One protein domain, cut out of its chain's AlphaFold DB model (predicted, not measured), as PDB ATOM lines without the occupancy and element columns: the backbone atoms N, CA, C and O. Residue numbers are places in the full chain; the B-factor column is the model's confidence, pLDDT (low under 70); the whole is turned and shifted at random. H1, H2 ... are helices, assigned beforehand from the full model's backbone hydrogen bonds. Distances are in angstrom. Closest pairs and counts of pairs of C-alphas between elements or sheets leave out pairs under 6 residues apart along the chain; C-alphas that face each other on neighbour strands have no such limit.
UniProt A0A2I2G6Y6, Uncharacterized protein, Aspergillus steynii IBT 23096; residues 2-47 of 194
ATOM      1  N   GLU A   2       8.191 -36.423 -25.642       50.88
ATOM      2  CA  GLU A   2       9.625 -36.061 -25.735       50.88
ATOM      3  C   GLU A   2      10.024 -35.327 -27.023       50.88
ATOM      4  O   GLU A   2      10.870 -34.441 -26.985       50.88
ATOM      5  N   ASN A   3       9.358 -35.612 -28.145       54.34
ATOM      6  CA  ASN A   3       9.741 -35.055 -29.447       54.34
ATOM      7  C   ASN A   3       9.494 -33.536 -29.586       54.34
ATOM      8  O   ASN A   3      10.093 -32.901 -30.439       54.34
ATOM      9  N   ARG A   4       8.625 -32.939 -28.753       49.47
ATOM     10  CA  ARG A   4       8.419 -31.475 -28.739       49.47
ATOM     11  C   ARG A   4       9.513 -30.752 -27.961       49.47
ATOM     12  O   ARG A   4      10.018 -29.754 -28.443       49.47
ATOM     13  N   ARG A   5       9.952 -31.312 -26.827       53.22
ATOM     14  CA  ARG A   5      11.025 -30.722 -26.010       53.22
ATOM     15  C   ARG A   5      12.348 -30.644 -26.766       53.22
ATOM     16  O   ARG A   5      13.019 -29.634 -26.671       53.22
ATOM     17  N   ALA A   6      12.690 -31.672 -27.543       60.78
ATOM     18  CA  ALA A   6      13.912 -31.667 -28.348       60.78
ATOM     19  C   ALA A   6      13.867 -30.626 -29.482       60.78
ATOM     20  O   ALA A   6      14.866 -29.972 -29.758       60.78
ATOM     21  N   VAL A   7      12.700 -30.437 -30.108       65.94
ATOM     22  CA  VAL A   7      12.498 -29.424 -31.158       65.94
ATOM     23  C   VAL A   7      12.516 -28.010 -30.574       65.94
ATOM     24  O   VAL A   7      13.136 -27.124 -31.157       65.94
ATOM     25  N   ASP A   8      11.900 -27.807 -29.408       58.25
ATOM     26  CA  ASP A   8      11.916 -26.526 -28.695       58.25
ATOM     27  C   ASP A   8      13.338 -26.176 -28.223       58.25
ATOM     28  O   ASP A   8      13.789 -25.051 -28.422       58.25
ATOM     29  N   GLN A   9      14.081 -27.154 -27.689       64.88
ATOM     30  CA  GLN A   9      15.485 -27.006 -27.289       64.88
ATOM     31  C   GLN A   9      16.363 -26.602 -28.481       64.88
ATOM     32  O   GLN A   9      17.093 -25.619 -28.404       64.88
ATOM     33  N   MET A  10      16.229 -27.299 -29.612       69.31
ATOM     34  CA  MET A  10      17.004 -27.025 -30.825       69.31
ATOM     35  C   MET A  10      16.628 -25.676 -31.465       69.31
ATOM     36  O   MET A  10      17.468 -25.011 -32.063       69.31
ATOM     37  N   SER A  11      15.371 -25.240 -31.327       69.81
ATOM     38  CA  SER A  11      14.908 -23.917 -31.768       69.81
ATOM     39  C   SER A  11      15.506 -22.790 -30.922       69.81
ATOM     40  O   SER A  11      15.981 -21.793 -31.468       69.81
ATOM     41  N   ILE A  12      15.540 -22.968 -29.597       63.50
ATOM     42  CA  ILE A  12      16.172 -22.023 -28.668       63.50
ATOM     43  C   ILE A  12      17.679 -21.970 -28.920       63.50
ATOM     44  O   ILE A  12      18.228 -20.881 -29.045       63.50
ATOM     45  N   GLU A  13      18.341 -23.118 -29.066       67.75
ATOM     46  CA  GLU A  13      19.775 -23.189 -29.362       67.75
ATOM     47  C   GLU A  13      20.116 -22.491 -30.681       67.75
ATOM     48  O   GLU A  13      21.035 -21.681 -30.708       67.75
ATOM     49  N   ASN A  14      19.333 -22.703 -31.743       68.38
ATOM     50  CA  ASN A  14      19.530 -22.015 -33.019       68.38
ATOM     51  C   ASN A  14      19.262 -20.505 -32.930       68.38
ATOM     52  O   ASN A  14      19.959 -19.731 -33.578       68.38
ATOM     53  N   GLN A  15      18.286 -20.063 -32.129       63.47
ATOM     54  CA  GLN A  15      18.072 -18.633 -31.875       63.47
ATOM     55  C   GLN A  15      19.225 -18.017 -31.084       63.47
ATOM     56  O   GLN A  15      19.649 -16.910 -31.402       63.47
ATOM     57  N   VAL A  16      19.747 -18.726 -30.082       63.09
ATOM     58  CA  VAL A  16      20.907 -18.292 -29.297       63.09
ATOM     59  C   VAL A  16      22.153 -18.233 -30.178       63.09
ATOM     60  O   VAL A  16      22.878 -17.246 -30.117       63.09
ATOM     61  N   PHE A  17      22.370 -19.224 -31.048       60.97
ATOM     62  CA  PHE A  17      23.497 -19.247 -31.983       60.97
ATOM     63  C   PHE A  17      23.396 -18.139 -33.034       60.97
ATOM     64  O   PHE A  17      24.354 -17.400 -33.230       60.97
ATOM     65  N   ALA A  18      22.226 -17.960 -33.654       60.06
ATOM     66  CA  ALA A  18      22.007 -16.908 -34.647       60.06
ATOM     67  C   ALA A  18      22.109 -15.495 -34.043       60.06
ATOM     68  O   ALA A  18      22.534 -14.561 -34.722       60.06
ATOM     69  N   ARG A  19      21.740 -15.331 -32.766       57.72
ATOM     70  CA  ARG A  19      21.977 -14.096 -32.000       57.72
ATOM     71  C   ARG A  19      23.460 -13.900 -31.698       57.72
ATOM     72  O   ARG A  19      23.998 -12.830 -31.958       57.72
ATOM     73  N   ALA A  20      24.144 -14.938 -31.226       57.94
ATOM     74  CA  ALA A  20      25.577 -14.883 -30.946       57.94
ATOM     75  C   ALA A  20      26.411 -14.563 -32.202       57.94
ATOM     76  O   ALA A  20      27.343 -13.765 -32.124       57.94
ATOM     77  N   GLU A  21      26.046 -15.110 -33.368       56.09
ATOM     78  CA  GLU A  21      26.682 -14.804 -34.660       56.09
ATOM     79  C   GLU A  21      26.465 -13.353 -35.117       56.09
ATOM     80  O   GLU A  21      27.284 -12.820 -35.863       56.09
ATOM     81  N   ARG A  22      25.394 -12.692 -34.661       58.47
ATOM     82  CA  ARG A  22      25.042 -11.321 -35.057       58.47
ATOM     83  C   ARG A  22      25.725 -10.212 -34.266       58.47
ATOM     84  O   ARG A  22      25.402  -9.062 -34.497       58.47
ATOM     85  N   MET A  23      26.642 -10.500 -33.340       59.72
ATOM     86  CA  MET A  23      27.081  -9.477 -32.373       59.72
ATOM     87  C   MET A  23      25.862  -8.765 -31.743       59.72
ATOM     88  O   MET A  23      25.854  -7.538 -31.648       59.72
ATOM     89  N   ASP A  24      24.838  -9.546 -31.345       73.38
ATOM     90  CA  ASP A  24      23.465  -9.106 -31.009       73.38
ATOM     91  C   ASP A  24      23.436  -7.795 -30.229       73.38
ATOM     92  O   ASP A  24      22.680  -6.898 -30.550       73.38
ATOM     93  N   PHE A  25      24.319  -7.638 -29.244       73.00
ATOM     94  CA  PHE A  25      24.355  -6.451 -28.406       73.00
ATOM     95  C   PHE A  25      24.767  -5.167 -29.145       73.00
ATOM     96  O   PHE A  25      24.148  -4.127 -28.933       73.00
ATOM     97  N   ARG A  26      25.795  -5.217 -30.006       78.56
ATOM     98  CA  ARG A  26      26.276  -4.040 -30.752       78.56
ATOM     99  C   ARG A  26      25.227  -3.587 -31.761       78.56
ATOM    100  O   ARG A  26      24.894  -2.406 -31.794       78.56
ATOM    101  N   ASP A  27      24.704  -4.531 -32.537       79.31
ATOM    102  CA  ASP A  27      23.718  -4.254 -33.581       79.31
ATOM    103  C   ASP A  27      22.372  -3.844 -32.965       79.31
ATOM    104  O   ASP A  27      21.778  -2.859 -33.394       79.31
ATOM    105  N   HIS A  28      21.949  -4.500 -31.879       80.69
ATOM    106  CA  HIS A  28      20.773  -4.098 -31.101       80.69
ATOM    107  C   HIS A  28      20.911  -2.676 -30.561       80.69
ATOM    108  O   HIS A  28      19.989  -1.883 -30.709       80.69
ATOM    109  N   CYS A  29      22.063  -2.314 -29.985       80.19
ATOM    110  CA  CYS A  29      22.305  -0.942 -29.531       80.19
ATOM    111  C   CYS A  29      22.295   0.055 -30.702       80.19
ATOM    112  O   CYS A  29      21.727   1.139 -30.575       80.19
ATOM    113  N   ALA A  30      22.893  -0.301 -31.841       83.94
ATOM    114  CA  ALA A  30      22.923   0.547 -33.031       83.94
ATOM    115  C   ALA A  30      21.502   0.831 -33.545       83.94
ATOM    116  O   ALA A  30      21.132   1.987 -33.746       83.94
ATOM    117  N   GLU A  31      20.675  -0.207 -33.674       84.44
ATOM    118  CA  GLU A  31      19.275  -0.083 -34.082       84.44
ATOM    119  C   GLU A  31      18.439   0.678 -33.047       84.44
ATOM    120  O   GLU A  31      17.681   1.584 -33.391       84.44
ATOM    121  N   ARG A  32      18.580   0.332 -31.763       79.94
ATOM    122  CA  ARG A  32      17.748   0.861 -30.677       79.94
ATOM    123  C   ARG A  32      17.997   2.337 -30.392       79.94
ATOM    124  O   ARG A  32      17.043   3.041 -30.048       79.94
ATOM    125  N   PHE A  33      19.255   2.765 -30.481       79.12
ATOM    126  CA  PHE A  33      19.695   4.128 -30.180       79.12
ATOM    127  C   PHE A  33      19.946   4.967 -31.436       79.12
ATOM    128  O   PHE A  33      20.419   6.093 -31.317       79.12
ATOM    129  N   GLU A  34      19.623   4.435 -32.620       84.31
ATOM    130  CA  GLU A  34      19.845   5.090 -33.918       84.31
ATOM    131  C   GLU A  34      21.315   5.513 -34.123       84.31
ATOM    132  O   GLU A  34      21.628   6.541 -34.728       84.31
ATOM    133  N   LEU A  35      22.239   4.698 -33.609       81.50
ATOM    134  CA  LEU A  35      23.679   4.910 -33.705       81.50
ATOM    135  C   LEU A  35      24.271   4.087 -34.849       81.50
ATOM    136  O   LEU A  35      23.791   3.011 -35.196       81.50
ATOM    137  N   GLN A  36      25.373   4.570 -35.420       85.12
ATOM    138  CA  GLN A  36      26.207   3.726 -36.274       85.12
ATOM    139  C   GLN A  36      26.978   2.725 -35.410       85.12
ATOM    140  O   GLN A  36      27.324   3.017 -34.264       85.12
ATOM    141  N   ALA A  37      27.300   1.567 -35.984       81.94
ATOM    142  CA  ALA A  37      27.987   0.490 -35.281       81.94
ATOM    143  C   ALA A  37      29.327   0.944 -34.657       81.94
ATOM    144  O   ALA A  37      29.697   0.472 -33.581       81.94
ATOM    145  N   ASP A  38      30.038   1.877 -35.298       83.88
ATOM    146  CA  ASP A  38      31.283   2.470 -34.781       83.88
ATOM    147  C   ASP A  38      31.034   3.379 -33.568       83.88
ATOM    148  O   ASP A  38      31.812   3.375 -32.621       83.88
ATOM    149  N   GLY A  39      29.910   4.102 -33.547       82.75
ATOM    150  CA  GLY A  39      29.515   4.924 -32.401       82.75
ATOM    151  C   GLY A  39      29.160   4.078 -31.177       82.75
ATOM    152  O   GLY A  39      29.502   4.438 -30.054       82.75
ATOM    153  N   VAL A  40      28.541   2.910 -31.378       82.88
ATOM    154  CA  VAL A  40      28.316   1.943 -30.289       82.88
ATOM    155  C   VAL A  40      29.645   1.414 -29.753       82.88
ATOM    156  O   VAL A  40      29.833   1.324 -28.544       82.88
ATOM    157  N   GLU A  41      30.587   1.086 -30.635       84.00
ATOM    158  CA  GLU A  41      31.908   0.594 -30.239       84.00
ATOM    159  C   GLU A  41      32.716   1.652 -29.477       84.00
ATOM    160  O   GLU A  41      33.354   1.334 -28.470       84.00
ATOM    161  N   GLU A  42      32.618   2.917 -29.883       85.19
ATOM    162  CA  GLU A  42      33.191   4.047 -29.154       85.19
ATOM    163  C   GLU A  42      32.591   4.171 -27.746       85.19
ATOM    164  O   GLU A  42      33.339   4.271 -26.775       85.19
ATOM    165  N   LEU A  43      31.266   4.066 -27.595       84.00
ATOM    166  CA  LEU A  43      30.596   4.086 -26.284       84.00
ATOM    167  C   LEU A  43      30.968   2.892 -25.394       84.00
ATOM    168  O   LEU A  43      31.027   3.013 -24.168       84.00
ATOM    169  N   LEU A  44      31.231   1.730 -25.989       82.00
ATOM    170  CA  LEU A  44      31.694   0.548 -25.260       82.00
ATOM    171  C   LEU A  44      33.168   0.644 -24.859       82.00
ATOM    172  O   LEU A  44      33.569   0.045 -23.861       82.00
ATOM    173  N   SER A  45      33.956   1.415 -25.605       80.50
ATOM    174  CA  SER A  45      35.406   1.528 -25.428       80.50
ATOM    175  C   SER A  45      35.832   2.790 -24.679       80.50
ATOM    176  O   SER A  45      36.962   2.857 -24.194       80.50
ATOM    177  N   CYS A  46      34.956   3.793 -24.557       79.25
ATOM    178  CA  CYS A  46      35.276   5.037 -23.869       79.25
ATOM    179  C   CYS A  46      35.630   4.754 -22.404       79.25
ATOM    180  O   CYS A  46      35.029   3.891 -21.753       79.25
ATOM    181  N   SER A  47      36.628   5.453 -21.865       78.12
ATOM    182  CA  SER A  47      36.973   5.319 -20.451       78.12
ATOM    183  C   SER A  47      35.786   5.768 -19.607       78.12
ATOM    184  O   SER A  47      35.345   6.915 -19.723       78.12
TER     185      SER A  47
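Overview. This is residues 2 to 47 of the 194 residues of an uncharacterized protein of Aspergillus steynii IBT 23096 (UniProt A0A2I2G6Y6). One long helix, H1, sticks out as a free arm, and at its far end two short helices, H2 and H3, turn across each other as a small head. The arm makes most of the length. The printed part has 46 residues with three named helices, in the order H1, H2, H3, and no named strand; the class is all helix. The whole is extended, with a radius of gyration of the C-alphas of 15.4 A and spans of 49 by 20 by 12 A.

Along the chain. Find C-alpha 2 at (9.625, -36.061, -25.735); from there H1, residues 2 to 21, runs 28.7 A to C-alpha 21 at (26.682, -14.804, -34.660). Next look at H2, residues 24 to 32, and then H3, residues 37 to 45, which ends at C-alpha 45, (35.406, 1.528, -25.428).

Arrangement. H1 and H2 meet only through their link, and H1 and H3 are apart. H2 and H3 touch, closest at the C-alphas of Ala 30 and Ala 37, 5.5 A apart. They run opposite ways at a steep tilt of 65 degrees. In H2 and H3 every O i to N i+4 pair is within hydrogen-bond range; in H1, 15 of 16 are.

Size, cuts and confidence. The C-alphas of Glu 2 and Ser 47, the two farthest apart, are 49.9 A apart. The printed part has no cut, and both links are tight. Look at the B-factor column for low confidence: residues 2 to 23 are under 70.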